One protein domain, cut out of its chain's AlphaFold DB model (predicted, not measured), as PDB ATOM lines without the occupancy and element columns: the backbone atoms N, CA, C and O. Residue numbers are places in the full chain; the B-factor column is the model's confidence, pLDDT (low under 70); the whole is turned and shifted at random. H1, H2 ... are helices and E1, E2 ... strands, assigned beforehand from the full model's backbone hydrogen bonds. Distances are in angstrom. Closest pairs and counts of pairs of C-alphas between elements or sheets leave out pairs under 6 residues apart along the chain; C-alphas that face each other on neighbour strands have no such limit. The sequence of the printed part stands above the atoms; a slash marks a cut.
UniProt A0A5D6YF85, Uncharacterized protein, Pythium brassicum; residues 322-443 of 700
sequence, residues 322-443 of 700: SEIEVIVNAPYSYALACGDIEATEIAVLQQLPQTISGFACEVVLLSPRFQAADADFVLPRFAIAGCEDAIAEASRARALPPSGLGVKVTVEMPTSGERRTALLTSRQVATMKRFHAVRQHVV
ATOM      1  N   SER A 322     136.175 215.438  93.832       81.12
ATOM      2  CA  SER A 322     136.777 216.368  92.875       81.12
ATOM      3  C   SER A 322     138.294 216.199  92.809       81.12
ATOM      4  O   SER A 322     138.855 216.178  91.716       81.12
ATOM      5  N   GLU A 323     138.966 216.009  93.948       79.25
ATOM      6  CA  GLU A 323     140.400 215.685  93.984       79.25
ATOM      7  C   GLU A 323     140.670 214.317  93.340       79.25
ATOM      8  O   GLU A 323     141.559 214.192  92.496       79.25
ATOM      9  N   ILE A 324     139.846 213.308  93.646       79.81
ATOM     10  CA  ILE A 324     139.907 211.995  92.985       79.81
ATOM     11  C   ILE A 324     139.687 212.130  91.476       79.81
ATOM     12  O   ILE A 324     140.359 211.468  90.690       79.81
ATOM     13  N   GLU A 325     138.760 212.979  91.042       83.44
ATOM     14  CA  GLU A 325     138.488 213.199  89.627       83.44
ATOM     15  C   GLU A 325     139.704 213.777  88.902       83.44
ATOM     16  O   GLU A 325     140.018 213.320  87.802       83.44
ATOM     17  N   VAL A 326     140.419 214.718  89.523       80.19
ATOM     18  CA  VAL A 326     141.681 215.246  88.988       80.19
ATOM     19  C   VAL A 326     142.716 214.127  88.855       80.19
ATOM     20  O   VAL A 326     143.308 213.980  87.786       80.19
ATOM     21  N   ILE A 327     142.885 213.299  89.890       75.25
ATOM     22  CA  ILE A 327     143.847 212.183  89.892       75.25
ATOM     23  C   ILE A 327     143.518 211.165  88.792       75.25
ATOM     24  O   ILE A 327     144.395 210.734  88.047       75.25
ATOM     25  N   VAL A 328     142.245 210.787  88.669       76.69
ATOM     26  CA  VAL A 328     141.785 209.743  87.745       76.69
ATOM     27  C   VAL A 328     141.737 210.227  86.289       76.69
ATOM     28  O   VAL A 328     141.850 209.411  85.371       76.69
ATOM     29  N   ASN A 329     141.568 211.533  86.057       74.06
ATOM     30  CA  ASN A 329     141.567 212.119  84.714       74.06
ATOM     31  C   ASN A 329     142.968 212.538  84.235       74.06
ATOM     32  O   ASN A 329     143.186 212.626  83.025       74.06
ATOM     33  N   ALA A 330     143.916 212.781  85.144       69.19
ATOM     34  CA  ALA A 330     145.311 213.008  84.787       69.19
ATOM     35  C   ALA A 330     145.979 211.707  84.294       69.19
ATOM     36  O   ALA A 330     145.588 210.610  84.705       69.19
ATOM     37  N   PRO A 331     147.011 211.781  83.432       66.56
ATOM     38  CA  PRO A 331     147.841 210.623  83.133       66.56
ATOM     39  C   PRO A 331     148.591 210.192  84.402       66.56
ATOM     40  O   PRO A 331     149.639 210.737  84.737       66.56
ATOM     41  N   TYR A 332     148.037 209.220  85.125       67.31
ATOM     42  CA  TYR A 332     148.653 208.676  86.329       67.31
ATOM     43  C   TYR A 332     149.560 207.487  85.990       67.31
ATOM     44  O   TYR A 332     149.217 206.611  85.186       67.31
ATOM     45  N   SER A 333     150.730 207.449  86.623       65.50
ATOM     46  CA  SER A 333     151.584 206.262  86.666       65.50
ATOM     47  C   SER A 333     151.205 205.391  87.860       65.50
ATOM     48  O   SER A 333     150.552 205.852  88.799       65.50
ATOM     49  N   TYR A 334     151.646 204.134  87.855       66.75
ATOM     50  CA  TYR A 334     151.517 203.255  89.021       66.75
ATOM     51  C   TYR A 334     152.054 203.918  90.305       66.75
ATOM     52  O   TYR A 334     151.396 203.884  91.340       66.75
ATOM     53  N   ALA A 335     153.211 204.585  90.218       64.62
ATOM     54  CA  ALA A 335     153.844 205.238  91.362       64.62
ATOM     55  C   ALA A 335     152.998 206.376  91.962       64.62
ATOM     56  O   ALA A 335     152.983 206.533  93.179       64.62
ATOM     57  N   LEU A 336     152.287 207.140  91.125       65.50
ATOM     58  CA  LEU A 336     151.378 208.199  91.578       65.50
ATOM     59  C   LEU A 336     150.075 207.620  92.147       65.50
ATOM     60  O   LEU A 336     149.562 208.105  93.149       65.50
ATOM     61  N   ALA A 337     149.557 206.551  91.540       68.06
ATOM     62  CA  ALA A 337     148.285 205.951  91.928       68.06
ATOM     63  C   ALA A 337     148.339 205.190  93.269       68.06
ATOM     64  O   ALA A 337     147.345 205.182  93.988       68.06
ATOM     65  N   CYS A 338     149.469 204.572  93.635       67.62
ATOM     66  CA  CYS A 338     149.580 203.794  94.880       67.62
ATOM     67  C   CYS A 338     149.370 204.617  96.161       67.62
ATOM     68  O   CYS A 338     148.804 204.095  97.114       67.62
ATOM     69  N   GLY A 339     149.823 205.875  96.208       67.00
ATOM     70  CA  GLY A 339     149.766 206.685  97.432       67.00
ATOM     71  C   GLY A 339     148.361 207.195  97.752       67.00
ATOM     72  O   GLY A 339     147.852 206.984  98.852       67.00
ATOM     73  N   ASP A 340     147.717 207.828  96.773       67.75
ATOM     74  CA  ASP A 340     146.490 208.597  97.017       67.75
ATOM     75  C   ASP A 340     145.220 207.727  96.945       67.75
ATOM     76  O   ASP A 340     144.242 207.948  97.664       67.75
ATOM     77  N   ILE A 341     145.224 206.691  96.099       71.25
ATOM     78  CA  ILE A 341     144.022 205.897  95.788       71.25
ATOM     79  C   ILE A 341     143.800 204.781  96.811       71.25
ATOM     80  O   ILE A 341     142.653 204.460  97.134       71.25
ATOM     81  N   GLU A 342     144.869 204.193  97.355       70.31
ATOM     82  CA  GLU A 342     144.751 203.160  98.393       70.31
ATOM     83  C   GLU A 342     144.268 203.735  99.732       70.31
ATOM     84  O   GLU A 342     143.551 203.050 100.464       70.31
ATOM     85  N   ALA A 343     144.592 205.000 100.014       69.44
ATOM     86  CA  ALA A 343     144.238 205.685 101.256       69.44
ATOM     87  C   ALA A 343     142.789 206.214 101.302       69.44
ATOM     88  O   ALA A 343     142.333 206.645 102.361       69.44
ATOM     89  N   THR A 344     142.056 206.186 100.183       74.56
ATOM     90  CA  THR A 344     140.692 206.735 100.089       74.56
ATOM     91  C   THR A 344     139.650 205.814 100.750       74.56
ATOM     92  O   THR A 344     139.595 204.609 100.476       74.56
ATOM     93  N   GLU A 345     138.766 206.392 101.572       73.81
ATOM     94  CA  GLU A 345     137.686 205.681 102.271       73.81
ATOM     95  C   GLU A 345     136.538 205.248 101.330       73.81
ATOM     96  O   GLU A 345     136.086 205.996 100.458       73.81
ATOM     97  N   ILE A 346     136.018 204.030 101.541       77.31
ATOM     98  CA  ILE A 346     134.843 203.492 100.835       77.31
ATOM     99  C   ILE A 346     133.657 203.471 101.801       77.31
ATOM    100  O   ILE A 346     133.708 202.779 102.814       77.31
ATOM    101  N   ALA A 347     132.584 204.192 101.483       77.19
ATOM    102  CA  ALA A 347     131.383 204.253 102.313       77.19
ATOM    103  C   ALA A 347     130.574 202.944 102.278       77.19
ATOM    104  O   ALA A 347     130.572 202.229 101.273       77.19
ATOM    105  N   VAL A 348     129.835 202.652 103.353       72.50
ATOM    106  CA  VAL A 348     128.935 201.490 103.436       72.50
ATOM    107  C   VAL A 348     127.483 201.959 103.376       72.50
ATOM    108  O   VAL A 348     127.099 202.939 104.010       72.50
ATOM    109  N   LEU A 349     126.651 201.261 102.603       70.81
ATOM    110  CA  LEU A 349     125.212 201.521 102.550       70.81
ATOM    111  C   LEU A 349     124.485 200.628 103.554       70.81
ATOM    112  O   LEU A 349     124.593 199.407 103.495       70.81
ATOM    113  N   GLN A 350     123.718 201.242 104.452       64.06
ATOM    114  CA  GLN A 350     123.095 200.541 105.576       64.06
ATOM    115  C   GLN A 350     121.779 199.814 105.254       64.06
ATOM    116  O   GLN A 350     121.323 199.021 106.071       64.06
ATOM    117  N   GLN A 351     121.144 200.083 104.107       56.44
ATOM    118  CA  GLN A 351     119.773 199.622 103.817       56.44
ATOM    119  C   GLN A 351     119.649 198.610 102.668       56.44
ATOM    120  O   GLN A 351     118.560 198.429 102.134       56.44
ATOM    121  N   LEU A 352     120.730 197.933 102.274       51.84
ATOM    122  CA  LEU A 352     120.699 197.067 101.093       51.84
ATOM    123  C   LEU A 352     120.946 195.593 101.418       51.84
ATOM    124  O   LEU A 352     122.033 195.247 101.886       51.84
ATOM    125  N   PRO A 353     119.995 194.698 101.088       48.16
ATOM    126  CA  PRO A 353     120.316 193.301 100.831       48.16
ATOM    127  C   PRO A 353     121.366 193.242  99.710       48.16
ATOM    128  O   PRO A 353     121.285 194.007  98.752       48.16
ATOM    129  N   GLN A 354     122.353 192.348  99.808       49.81
ATOM    130  CA  GLN A 354     123.525 192.267  98.910       49.81
ATOM    131  C   GLN A 354     123.224 191.928  97.429       49.81
ATOM    132  O   GLN A 354     124.126 191.580  96.670       49.81
ATOM    133  N   THR A 355     121.971 192.011  96.987       44.78
ATOM    134  CA  THR A 355     121.541 191.694  95.626       44.78
ATOM    135  C   THR A 355     121.272 192.970  94.832       44.78
ATOM    136  O   THR A 355     120.572 193.863  95.304       44.78
ATOM    137  N   ILE A 356     121.777 193.033  93.593       49.84
ATOM    138  CA  ILE A 356     121.592 194.161  92.652       49.84
ATOM    139  C   ILE A 356     120.100 194.529  92.488       49.84
ATOM    140  O   ILE A 356     119.763 195.695  92.324       49.84
ATOM    141  N   SER A 357     119.194 193.557  92.641       41.00
ATOM    142  CA  SER A 357     117.735 193.722  92.580       41.00
ATOM    143  C   SER A 357     117.090 194.455  93.769       41.00
ATOM    144  O   SER A 357     115.885 194.684  93.746       41.00
ATOM    145  N   GLY A 358     117.853 194.809  94.810       47.25
ATOM    146  CA  GLY A 358     117.356 195.485  96.015       47.25
ATOM    147  C   GLY A 358     117.798 196.942  96.160       47.25
ATOM    148  O   GLY A 358     117.536 197.537  97.204       47.25
ATOM    149  N   PHE A 359     118.490 197.513  95.163       63.12
ATOM    150  CA  PHE A 359     119.030 198.875  95.223       63.12
ATOM    151  C   PHE A 359     117.933 199.951  95.194       63.12
ATOM    152  O   PHE A 359     117.587 200.475  94.140       63.12
ATOM    153  N   ALA A 360     117.382 200.292  96.363       61.09
ATOM    154  CA  ALA A 360     116.420 201.381  96.516       61.09
ATOM    155  C   ALA A 360     117.155 202.722  96.655       61.09
ATOM    156  O   ALA A 360     117.736 203.028  97.697       61.09
ATOM    157  N   CYS A 361     117.127 203.530  95.599       72.00
ATOM    158  CA  CYS A 361     117.642 204.891  95.620       72.00
ATOM    159  C   CYS A 361     116.612 205.865  95.044       72.00
ATOM    160  O   CYS A 361     115.820 205.513  94.168       72.00
ATOM    161  N   GLU A 362     116.591 207.089  95.562       80.88
ATOM    162  CA  GLU A 362     115.643 208.105  95.111       80.88
ATOM    163  C   GLU A 362     116.294 208.944  94.003       80.88
ATOM    164  O   GLU A 362     117.287 209.636  94.245       80.88
ATOM    165  N   VAL A 363     115.749 208.884  92.782       80.19
ATOM    166  CA  VAL A 363     116.240 209.690  91.653       80.19
ATOM    167  C   VAL A 363     115.598 211.074  91.665       80.19
ATOM    168  O   VAL A 363     114.385 211.230  91.475       80.19
ATOM    169  N   VAL A 364     116.436 212.097  91.810       83.12
ATOM    170  CA  VAL A 364     116.038 213.500  91.964       83.12
ATOM    171  C   VAL A 364     116.442 214.306  90.725       83.12
ATOM    172  O   VAL A 364     117.477 214.052  90.105       83.12
ATOM    173  N   LEU A 365     115.615 215.287  90.346       79.88
ATOM    174  CA  LEU A 365     115.952 216.268  89.308       79.88
ATOM    175  C   LEU A 365     116.955 217.287  89.857       79.88
ATOM    176  O   LEU A 365     116.714 217.905  90.895       79.88
ATOM    177  N   LEU A 366     118.059 217.492  89.143       78.44
ATOM    178  CA  LEU A 366     119.060 218.487  89.513       78.44
ATOM    179  C   LEU A 366     118.622 219.871  89.002       78.44
ATOM    180  O   LEU A 366     118.449 220.084  87.805       78.44
ATOM    181  N   SER A 367     118.441 220.826  89.914       69.06
ATOM    182  CA  SER A 367     118.275 222.252  89.585       69.06
ATOM    183  C   SER A 367     119.612 222.878  89.121       69.06
ATOM    184  O   SER A 367     120.667 222.467  89.609       69.06
ATOM    185  N   PRO A 368     119.622 223.918  88.259       57.91
ATOM    186  CA  PRO A 368     120.850 224.592  87.805       57.91
ATOM    187  C   PRO A 368     121.720 225.200  88.921       57.91
ATOM    188  O   PRO A 368     122.862 225.570  88.677       57.91
ATOM    189  N   ARG A 369     121.188 225.320  90.148       49.38
ATOM    190  CA  ARG A 369     121.883 225.858  91.333       49.38
ATOM    191  C   ARG A 369     122.501 224.797  92.252       49.38
ATOM    192  O   ARG A 369     122.942 225.146  93.344       49.38
ATOM    193  N   PHE A 370     122.523 223.518  91.876       54.19
ATOM    194  CA  PHE A 370     123.088 222.487  92.752       54.19
ATOM    195  C   PHE A 370     124.621 222.554  92.810       54.19
ATOM    196  O   PHE A 370     125.325 221.866  92.080       54.19
ATOM    197  N   GLN A 371     125.124 223.327  93.775       52.88
ATOM    198  CA  GLN A 371     126.312 222.970  94.546       52.88
ATOM    199  C   GLN A 371     125.901 221.867  95.532       52.88
ATOM    200  O   GLN A 371     125.680 222.121  96.715       52.88
ATOM    201  N   ALA A 372     125.694 220.642  95.046       53.62
ATOM    202  CA  ALA A 372     125.671 219.510  95.964       53.62
ATOM    203  C   ALA A 372     127.069 219.434  96.586       53.62
ATOM    204  O   ALA A 372     128.055 219.456  95.847       53.62
ATOM    205  N   ALA A 373     127.149 219.428  97.918       62.19
ATOM    206  CA  ALA A 373     128.408 219.243  98.627       62.19
ATOM    207  C   ALA A 373     129.157 218.064  98.001       62.19
ATOM    208  O   ALA A 373     128.568 217.001  97.778       62.19
ATOM    209  N   ASP A 374     130.421 218.282  97.649       71.88
ATOM    210  CA  ASP A 374     131.202 217.221  97.047       71.88
ATOM    211  C   ASP A 374     131.358 216.084  98.055       71.88
ATOM    212  O   ASP A 374     131.618 216.329  99.236       71.88
ATOM    213  N   ALA A 375     131.132 214.849  97.615       77.75
ATOM    214  CA  ALA A 375     131.271 213.721  98.518       77.75
ATOM    215  C   ALA A 375     132.759 213.489  98.805       77.75
ATOM    216  O   ALA A 375     133.601 213.540  97.911       77.75
ATOM    217  N   ASP A 376     133.073 213.226 100.068       80.00
ATOM    218  CA  ASP A 376     134.406 212.900 100.581       80.00
ATOM    219  C   ASP A 376     134.620 211.381 100.700       80.00
ATOM    220  O   ASP A 376     135.473 210.914 101.449       80.00
ATOM    221  N   PHE A 377     133.816 210.596  99.976       82.88
ATOM    222  CA  PHE A 377     133.794 209.138 100.037       82.88
ATOM    223  C   PHE A 377     133.490 208.508  98.675       82.88
ATOM    224  O   PHE A 377     132.899 209.132  97.789       82.88
ATOM    225  N   VAL A 378     133.821 207.222  98.531       85.88
ATOM    226  CA  VAL A 378     133.508 206.424  97.335       85.88
ATOM    227  C   VAL A 378     132.496 205.329  97.676       85.88
ATOM    228  O   VAL A 378     132.660 204.610  98.658       85.88
ATOM    229  N   LEU A 379     131.451 205.158  96.860       86.50
ATOM    230  CA  LEU A 379     130.496 204.058  97.036       86.50
ATOM    231  C   LEU A 379     131.096 202.688  96.645       86.50
ATOM    232  O   LEU A 379     131.995 202.613  95.803       86.50
ATOM    233  N   PRO A 380     130.576 201.566  97.173       82.94
ATOM    234  CA  PRO A 380     130.955 200.231  96.717       82.94
ATOM    235  C   PRO A 380     130.580 199.988  95.245       82.94
ATOM    236  O   PRO A 380     129.584 200.519  94.754       82.94
ATOM    237  N   ARG A 381     131.324 199.116  94.542       84.06
ATOM    238  CA  ARG A 381     131.118 198.838  93.099       84.06
ATOM    239  C   ARG A 381     129.678 198.448  92.748       84.06
ATOM    240  O   ARG A 381     129.153 198.929  91.750       84.06
ATOM    241  N   PHE A 382     129.039 197.609  93.565       80.75
ATOM    242  CA  PHE A 382     127.655 197.176  93.336       80.75
ATOM    243  C   PHE A 382     126.653 198.336  93.461       80.75
ATOM    244  O   PHE A 382     125.691 198.404  92.703       80.75
ATOM    245  N   ALA A 383     126.897 199.273  94.379       81.69
ATOM    246  CA  ALA A 383     126.035 200.426  94.604       81.69
ATOM    247  C   ALA A 383     126.177 201.471  93.494       81.69
ATOM    248  O   ALA A 383     125.194 202.083  93.092       81.69
ATOM    249  N   ILE A 384     127.395 201.646  92.974       85.75
ATOM    250  CA  ILE A 384     127.656 202.492  91.803       85.75
ATOM    251  C   ILE A 384     126.868 201.975  90.600       85.75
ATOM    252  O   ILE A 384     126.190 202.767  89.955       85.75
ATOM    253  N   ALA A 385     126.911 200.665  90.335       83.69
ATOM    254  CA  ALA A 385     126.140 200.055  89.251       83.69
ATOM    255  C   ALA A 385     124.631 200.305  89.427       83.69
ATOM    256  O   ALA A 385     123.986 200.795  88.506       83.69
ATOM    257  N   GLY A 386     124.100 200.100  90.639       82.38
ATOM    258  CA  GLY A 386     122.701 200.414  90.947       82.38
ATOM    259  C   GLY A 386     122.338 201.893  90.742       82.38
ATOM    260  O   GLY A 386     121.266 202.193  90.223       82.38
ATOM    261  N   CYS A 387     123.230 202.830  91.089       85.62
ATOM    262  CA  CYS A 387     123.025 204.260  90.823       85.62
ATOM    263  C   CYS A 387     123.011 204.567  89.319       85.62
ATOM    264  O   CYS A 387     122.180 205.354  88.867       85.62
ATOM    265  N   GLU A 388     123.933 203.982  88.547       87.19
ATOM    266  CA  GLU A 388     123.985 204.155  87.090       87.19
ATOM    267  C   GLU A 388     122.706 203.634  86.427       87.19
ATOM    268  O   GLU A 388     122.122 204.341  85.603       87.19
ATOM    269  N   ASP A 389     122.246 202.447  86.826       84.69
ATOM    270  CA  ASP A 389     121.032 201.827  86.298       84.69
ATOM    271  C   ASP A 389     119.790 202.662  86.628       84.69
ATOM    272  O   ASP A 389     118.991 202.944  85.733       84.69
ATOM    273  N   ALA A 390     119.674 203.156  87.866       83.75
ATOM    274  CA  ALA A 390     118.570 204.021  88.283       83.75
ATOM    275  C   ALA A 390     118.551 205.364  87.528       83.75
ATOM    276  O   ALA A 390     117.492 205.819  87.087       83.75
ATOM    277  N   ILE A 391     119.718 205.993  87.322       85.56
ATOM    278  CA  ILE A 391     119.831 207.214  86.505       85.56
ATOM    279  C   ILE A 391     119.448 206.917  85.054       85.56
ATOM    280  O   ILE A 391     118.714 207.696  84.447       85.56
ATOM    281  N   ALA A 392     119.931 205.809  84.486       85.38
ATOM    282  CA  ALA A 392     119.651 205.431  83.105       85.38
ATOM    283  C   ALA A 392     118.165 205.109  82.889       85.38
ATOM    284  O   ALA A 392     117.581 205.531  81.891       85.38
ATOM    285  N   GLU A 393     117.534 204.399  83.823       85.50
ATOM    286  CA  GLU A 393     116.104 204.102  83.792       85.50
ATOM    287  C   GLU A 393     115.264 205.378  83.897       85.50
ATOM    288  O   GLU A 393     114.406 205.613  83.046       85.50
ATOM    289  N   ALA A 394     115.563 206.252  84.859       84.19
ATOM    290  CA  ALA A 394     114.869 207.529  85.002       84.19
ATOM    291  C   ALA A 394     115.099 208.464  83.802       84.19
ATOM    292  O   ALA A 394     114.183 209.176  83.395       84.19
ATOM    293  N   SER A 395     116.298 208.441  83.211       86.88
ATOM    294  CA  SER A 395     116.632 209.172  81.982       86.88
ATOM    295  C   SER A 395     115.767 208.705  80.813       86.88
ATOM    296  O   SER A 395     115.171 209.543  80.133       86.88
ATOM    297  N   ARG A 396     115.614 207.383  80.631       89.19
ATOM    298  CA  ARG A 396     114.721 206.796  79.618       89.19
ATOM    299  C   ARG A 396     113.254 207.130  79.887       89.19
ATOM    300  O   ARG A 396     112.564 207.565  78.974       89.19
ATOM    301  N   ALA A 397     112.791 206.968  81.127       87.06
ATOM    302  CA  ALA A 397     111.393 207.183  81.501       87.06
ATOM    303  C   ALA A 397     110.959 208.655  81.391       87.06
ATOM    304  O   ALA A 397     109.813 208.936  81.048       87.06
ATOM    305  N   ARG A 398     111.864 209.601  81.679       85.25
ATOM    306  CA  ARG A 398     111.577 211.048  81.684       85.25
ATOM    307  C   ARG A 398     112.055 211.776  80.423       85.25
ATOM    308  O   ARG A 398     111.846 212.979  80.330       85.25
ATOM    309  N   ALA A 399     112.707 211.081  79.485       87.12
ATOM    310  CA  ALA A 399     113.345 211.659  78.295       87.12
ATOM    311  C   ALA A 399     114.300 212.835  78.610       87.12
ATOM    312  O   ALA A 399     114.389 213.809  77.862       87.12
ATOM    313  N   LEU A 400     115.019 212.746  79.733       83.75
ATOM    314  CA  LEU A 400     115.970 213.762  80.196       83.75
ATOM    315  C   LEU A 400     117.407 213.252  80.083       83.75
ATOM    316  O   LEU A 400     117.642 212.056  80.270       83.75
ATOM    317  N   PRO A 401     118.395 214.130  79.829       83.75
ATOM    318  CA  PRO A 401     119.790 213.718  79.816       83.75
ATOM    319  C   PRO A 401     120.232 213.246  81.217       83.75
ATOM    320  O   PRO A 401     119.849 213.868  82.213       83.75
ATOM    321  N   PRO A 402     121.096 212.216  81.322       81.12
ATOM    322  CA  PRO A 402     121.623 211.729  82.604       81.12
ATOM    323  C   PRO A 402     122.295 212.816  83.454       81.12
ATOM    324  O   PRO A 402     122.276 212.748  84.678       81.12
ATOM    325  N   SER A 403     122.853 213.851  82.818       81.12
ATOM    326  CA  SER A 403     123.486 214.991  83.490       81.12
ATOM    327  C   SER A 403     122.514 215.863  84.294       81.12
ATOM    328  O   SER A 403     122.960 216.593  85.173       81.12
ATOM    329  N   GLY A 404     121.210 215.808  84.001       80.44
ATOM    330  CA  GLY A 404     120.164 216.519  84.747       80.44
ATOM    331  C   GLY A 404     119.565 215.713  85.905       80.44
ATOM    332  O   GLY A 404     118.636 216.182  86.563       80.44
ATOM    333  N   LEU A 405     120.063 214.497  86.142       84.06
ATOM    334  CA  LEU A 405     119.560 213.570  87.150       84.06
ATOM    335  C   LEU A 405     120.643 213.268  88.190       84.06
ATOM    336  O   LEU A 405     121.834 213.165  87.881       84.06
ATOM    337  N   GLY A 406     120.211 213.115  89.437       86.50
ATOM    338  CA  GLY A 406     121.048 212.687  90.550       86.50
ATOM    339  C   GLY A 406     120.349 211.623  91.381       86.50
ATOM    340  O   GLY A 406     119.146 211.401  91.251       86.50
ATOM    341  N   VAL A 407     121.111 210.968  92.245       88.25
ATOM    342  CA  VAL A 407     120.627 209.907  93.123       88.25
ATOM    343  C   VAL A 407     120.878 210.310  94.561       88.25
ATOM    344  O   VAL A 407     121.996 210.664  94.932       88.25
ATOM    345  N   LYS A 408     119.841 210.241  95.387       86.88
ATOM    346  CA  LYS A 408     119.946 210.454  96.823       86.88
ATOM    347  C   LYS A 408     120.141 209.110  97.521       86.88
ATOM    348  O   LYS A 408     119.326 208.200  97.368       86.88
ATOM    349  N   VAL A 409     121.228 209.000  98.280       85.38
ATOM    350  CA  VAL A 409     121.615 207.795  99.030       85.38
ATOM    351  C   VAL A 409     121.914 208.136 100.483       85.38
ATOM    352  O   VAL A 409     122.466 209.194 100.773       85.38
ATOM    353  N   THR A 410     121.592 207.226 101.398       83.31
ATOM    354  CA  THR A 410     121.993 207.326 102.809       83.31
ATOM    355  C   THR A 410     123.134 206.353 103.075       83.31
ATOM    356  O   THR A 410     122.959 205.140 102.956       83.31
ATOM    357  N   VAL A 411     124.298 206.897 103.416       81.19
ATOM    358  CA  VAL A 411     125.557 206.180 103.644       81.19
ATOM    359  C   VAL A 411     125.974 206.267 105.108       81.19
ATOM    360  O   VAL A 411     125.705 207.262 105.775       81.19
ATOM    361  N   GLU A 412     126.651 205.238 105.601       81.31
ATOM    362  CA  GLU A 412     127.374 205.251 106.870       81.31
ATOM    363  C   GLU A 412     128.880 205.203 106.593       81.31
ATOM    364  O   GLU A 412     129.362 204.393 105.791       81.31
ATOM    365  N   MET A 413     129.624 206.083 107.256       78.06
ATOM    366  CA  MET A 413     131.078 206.139 107.130       78.06
ATOM    367  C   MET A 413     131.733 205.047 107.995       78.06
ATOM    368  O   MET A 413     131.463 205.001 109.195       78.06
ATOM    369  N   PRO A 414     132.628 204.198 107.447       70.00
ATOM    370  CA  PRO A 414     133.199 203.068 108.187       70.00
ATOM    371  C   PRO A 414     134.020 203.477 109.410       70.00
ATOM    372  O   PRO A 414     134.077 202.745 110.393       70.00
ATOM    373  N   THR A 415     134.690 204.626 109.336       69.56
ATOM    374  CA  THR A 415     135.638 205.087 110.356       69.56
ATOM    375  C   THR A 415     134.974 205.920 111.447       69.56
ATOM    376  O   THR A 415     135.432 205.887 112.587       69.56
ATOM    377  N   SER A 416     133.887 206.638 111.139       72.12
ATOM    378  CA  SER A 416     133.180 207.493 112.105       72.12
ATOM    379  C   SER A 416     131.821 206.960 112.567       72.12
ATOM    380  O   SER A 416     131.276 207.494 113.529       72.12
ATOM    381  N   GLY A 417     131.242 205.959 111.887       74.75
ATOM    382  CA  GLY A 417     129.865 205.497 112.129       74.75
ATOM    383  C   GLY A 417     128.796 206.554 111.814       74.75
ATOM    384  O   GLY A 417     127.621 206.396 112.144       74.75
ATOM    385  N   GLU A 418     129.189 207.673 111.202       78.56
ATOM    386  CA  GLU A 418     128.296 208.790 110.915       78.56
ATOM    387  C   GLU A 418     127.408 208.456 109.716       78.56
ATOM    388  O   GLU A 418     127.900 208.097 108.642       78.56
ATOM    389  N   ARG A 419     126.091 208.610 109.889       80.19
ATOM    390  CA  ARG A 419     125.107 208.439 108.816       80.19
ATOM    391  C   ARG A 419     124.872 209.767 108.109       80.19
ATOM    392  O   ARG A 419     124.450 210.738 108.734       80.19
ATOM    393  N   ARG A 420     125.096 209.797 106.798       76.62
ATOM    394  CA  ARG A 420     124.922 210.977 105.947       76.62
ATOM    395  C   ARG A 420     124.025 210.649 104.767       76.62
ATOM    396  O   ARG A 420     124.171 209.606 104.136       76.62
ATOM    397  N   THR A 421     123.121 211.558 104.428       81.69
ATOM    398  CA  THR A 421     122.392 211.491 103.159       81.69
ATOM    399  C   THR A 421     123.118 212.353 102.133       81.69
ATOM    400  O   THR A 421     123.230 213.562 102.313       81.69
ATOM    401  N   ALA A 422     123.612 211.731 101.068       81.50
ATOM    402  CA  ALA A 422     124.335 212.388  99.988       81.50
ATOM    403  C   ALA A 422     123.502 212.399  98.704       81.50
ATOM    404  O   ALA A 422     122.862 211.405  98.353       81.50
ATOM    405  N   LEU A 423     123.532 213.526  97.993       86.94
ATOM    406  CA  LEU A 423     122.995 213.650  96.643       86.94
ATOM    407  C   LEU A 423     124.151 213.514  95.653       86.94
ATOM    408  O   LEU A 423     125.001 214.395  95.571       86.94
ATOM    409  N   LEU A 424     124.170 212.413  94.909       87.88
ATOM    410  CA  LEU A 424     125.225 212.085  93.960       87.88
ATOM    411  C   LEU A 424     124.778 212.404  92.538       87.88
ATOM    412  O   LEU A 424     123.748 211.927  92.062       87.88
ATOM    413  N   THR A 425     125.576 213.198  91.838       88.31
ATOM    414  CA  THR A 425     125.352 213.496  90.418       88.31
ATOM    415  C   THR A 425     125.804 212.337  89.525       88.31
ATOM    416  O   THR A 425     126.691 211.563  89.895       88.31
ATOM    417  N   SER A 426     125.276 212.256  88.296       85.88
ATOM    418  CA  SER A 426     125.773 211.303  87.285       85.88
ATOM    419  C   SER A 426     127.296 211.413  87.064       85.88
ATOM    420  O   SER A 426     127.975 210.396  86.909       85.88
ATOM    421  N   ARG A 427     127.860 212.630  87.147       86.69
ATOM    422  CA  ARG A 427     129.312 212.874  87.087       86.69
ATOM    423  C   ARG A 427     130.055 212.208  88.248       86.69
ATOM    424  O   ARG A 427     131.012 211.482  87.996       86.69
ATOM    425  N   GLN A 428     129.614 212.419  89.489       88.12
ATOM    426  CA  GLN A 428     130.245 211.830  90.679       88.12
ATOM    427  C   GLN A 428     130.185 210.298  90.658       88.12
ATOM    428  O   GLN A 428     131.195 209.650  90.925       88.12
ATOM    429  N   VAL A 429     129.053 209.710  90.255       88.31
ATOM    430  CA  VAL A 429     128.919 208.249  90.094       88.31
ATOM    431  C   VAL A 429     129.914 207.722  89.049       88.31
ATOM    432  O   VAL A 429     130.619 206.740  89.296       88.31
ATOM    433  N   ALA A 430     130.059 208.416  87.913       87.50
ATOM    434  CA  ALA A 430     131.050 208.063  86.898       87.50
ATOM    435  C   ALA A 430     132.499 208.215  87.405       87.50
ATOM    436  O   ALA A 430     133.339 207.367  87.100       87.50
ATOM    437  N   THR A 431     132.805 209.251  88.195       88.75
ATOM    438  CA  THR A 431     134.114 209.415  88.851       88.75
ATOM    439  C   THR A 431     134.408 208.254  89.798       88.75
ATOM    440  O   THR A 431     135.473 207.649  89.687       88.75
ATOM    441  N   MET A 432     133.458 207.869  90.656       89.69
ATOM    442  CA  MET A 432     133.611 206.723  91.562       89.69
ATOM    443  C   MET A 432     133.868 205.415  90.796       89.69
ATOM    444  O   MET A 432     134.719 204.613  91.184       89.69
ATOM    445  N   LYS A 433     133.171 205.193  89.674       89.19
ATOM    446  CA  LYS A 433     133.404 204.026  88.810       89.19
ATOM    447  C   LYS A 433     134.820 204.007  88.246       89.19
ATOM    448  O   LYS A 433     135.479 202.966  88.281       89.19
ATOM    449  N   ARG A 434     135.293 205.150  87.739       87.12
ATOM    450  CA  ARG A 434     136.665 205.270  87.237       87.12
ATOM    451  C   ARG A 434     137.681 205.059  88.359       87.12
ATOM    452  O   ARG A 434     138.634 204.326  88.139       87.12
ATOM    453  N   PHE A 435     137.445 205.592  89.558       87.81
ATOM    454  CA  PHE A 435     138.286 205.345  90.735       87.81
ATOM    455  C   PHE A 435     138.450 203.844  91.025       87.81
ATOM    456  O   PHE A 435     139.574 203.372  91.186       87.81
ATOM    457  N   HIS A 436     137.364 203.060  91.004       86.56
ATOM    458  CA  HIS A 436     137.457 201.600  91.175       86.56
ATOM    459  C   HIS A 436     138.245 200.918  90.057       86.56
ATOM    460  O   HIS A 436     138.972 199.962  90.326       86.56
ATOM    461  N   ALA A 437     138.123 201.396  88.816       86.75
ATOM    462  CA  ALA A 437     138.946 200.902  87.716       86.75
ATOM    463  C   ALA A 437     140.433 201.205  87.958       86.75
ATOM    464  O   ALA A 437     141.262 200.309  87.827       86.75
ATOM    465  N   VAL A 438     140.773 202.420  88.406       86.69
ATOM    466  CA  VAL A 438     142.161 202.775  88.736       86.69
ATOM    467  C   VAL A 438     142.705 201.919  89.875       86.69
ATOM    468  O   VAL A 438     143.793 201.362  89.751       86.69
ATOM    469  N   ARG A 439     141.938 201.752  90.956       85.69
ATOM    470  CA  ARG A 439     142.321 200.896  92.086       85.69
ATOM    471  C   ARG A 439     142.563 199.452  91.641       85.69
ATOM    472  O   ARG A 439     143.512 198.825  92.102       85.69
ATOM    473  N   GLN A 440     141.764 198.939  90.701       87.31
ATOM    474  CA  GLN A 440     142.007 197.632  90.093       87.31
ATOM    475  C   GLN A 440     143.311 197.609  89.281       87.31
ATOM    476  O   GLN A 440     144.090 196.675  89.435       87.31
ATOM    477  N   HIS A 441     143.585 198.642  88.476       89.19
ATOM    478  CA  HIS A 441     144.835 198.735  87.714       89.19
ATOM    479  C   HIS A 441     146.070 198.757  88.631       89.19
ATOM    480  O   HIS A 441     147.083 198.155  88.289       89.19
ATOM    481  N   VAL A 442     145.987 199.407  89.799       86.56
ATOM    482  CA  VAL A 442     147.053 199.382  90.819       86.56
ATOM    483  C   VAL A 442     147.266 197.963  91.341       86.56
ATOM    484  O   VAL A 442     148.388 197.469  91.313       86.56
ATOM    485  N   VAL A 443     146.195 197.268  91.737       87.69
ATOM    486  CA  VAL A 443     146.276 195.868  92.191       87.69
ATOM    487  C   VAL A 443     146.892 194.967  91.119       87.69
ATOM    488  O   VAL A 443     147.739 194.125  91.426       87.69
TER     489      VAL A 443
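What this domain is: This is residues 322 to 443 of the 700 residues of an uncharacterized protein of Pythium brassicum (UniProt A0A5D6YF85). A small antiparallel sheet of three strands has the long helix H3 packed slantwise over one face, and a second long helix, H4, leads away from the sheet to a helical end where H1 and the short H2 pack on it. H3 and H4 meet near their first residues and run opposite ways from there. The printed part has 122 residues with four named helices and three named strands, which follow along the chain as H1, H2, E1, H3, E2, E3, H4; the sheet order is E1, E2, E3, and the class is mixed, helices and strands. It is compact, with a radius of gyration of the C-alphas of 14.7 A and spans of 44 by 30 by 26 A.

How they stand to each other: H1, residues 322 to 329, touches residues 431 to 438 of H4, residues 426 to 443, at a steep tilt of 57 degrees; the closest C-alphas, of Glu 325 and Thr 431, are 5.8 A apart. H2, residues 334 to 342, touches residues 435 to 442 of H4 at a steep tilt of 59 degrees, closest at the C-alphas of Tyr 334 and Val 442, 6.2 A. E1, residues 362 to 365, is the antiparallel neighbour of E2, residues 405 to 412, with N 364 and O 406 within hydrogen-bond range at 2.9 A. H3, residues 381 to 398, is on the sheet at a height of 9.4 A, in two layers, a helix on one face of a sheet. On the local plane it runs slantwise to E1 at 49 degrees. H3 touches H4 at a shallow tilt of 29 degrees, opposite ways; the closest C-alphas, of Ile 384 and Val 429, are 6.1 A apart. E2 and E3, residues 419 to 425, form a hairpin, with N 409 and O 422 within range at 2.9 A. H4, the hub, touches three helices and only grazes the sheet with residues 426 to 431. In H1, H3 and H4 every O i to N i+4 pair is within hydrogen-bond range; in H2 2 of 5 are, and 1 of 6 O i to N i+3 pairs.

Where its parts are: H1 begins at C-alpha 322 (136.777, 216.368, 92.875) and is 10.4 A long; H2 is 11.6 A and E1 10.0 A. H3 is 25.7 A, E2 22.8 A, E3 19.1 A and H4 26.1 A, ending at C-alpha 443 (146.276, 195.868, 92.191).

The domain as a whole: The C-alphas of Ala 335 and Arg 398, the two farthest apart, are 43.7 A apart. The printed part has no cut; the links H2 to E1 and E1 to H3 are long. The mean pLDDT of the printed part is 76.6, and 31 residues are under 70, among them residues 330 to 340 and 350 to 360.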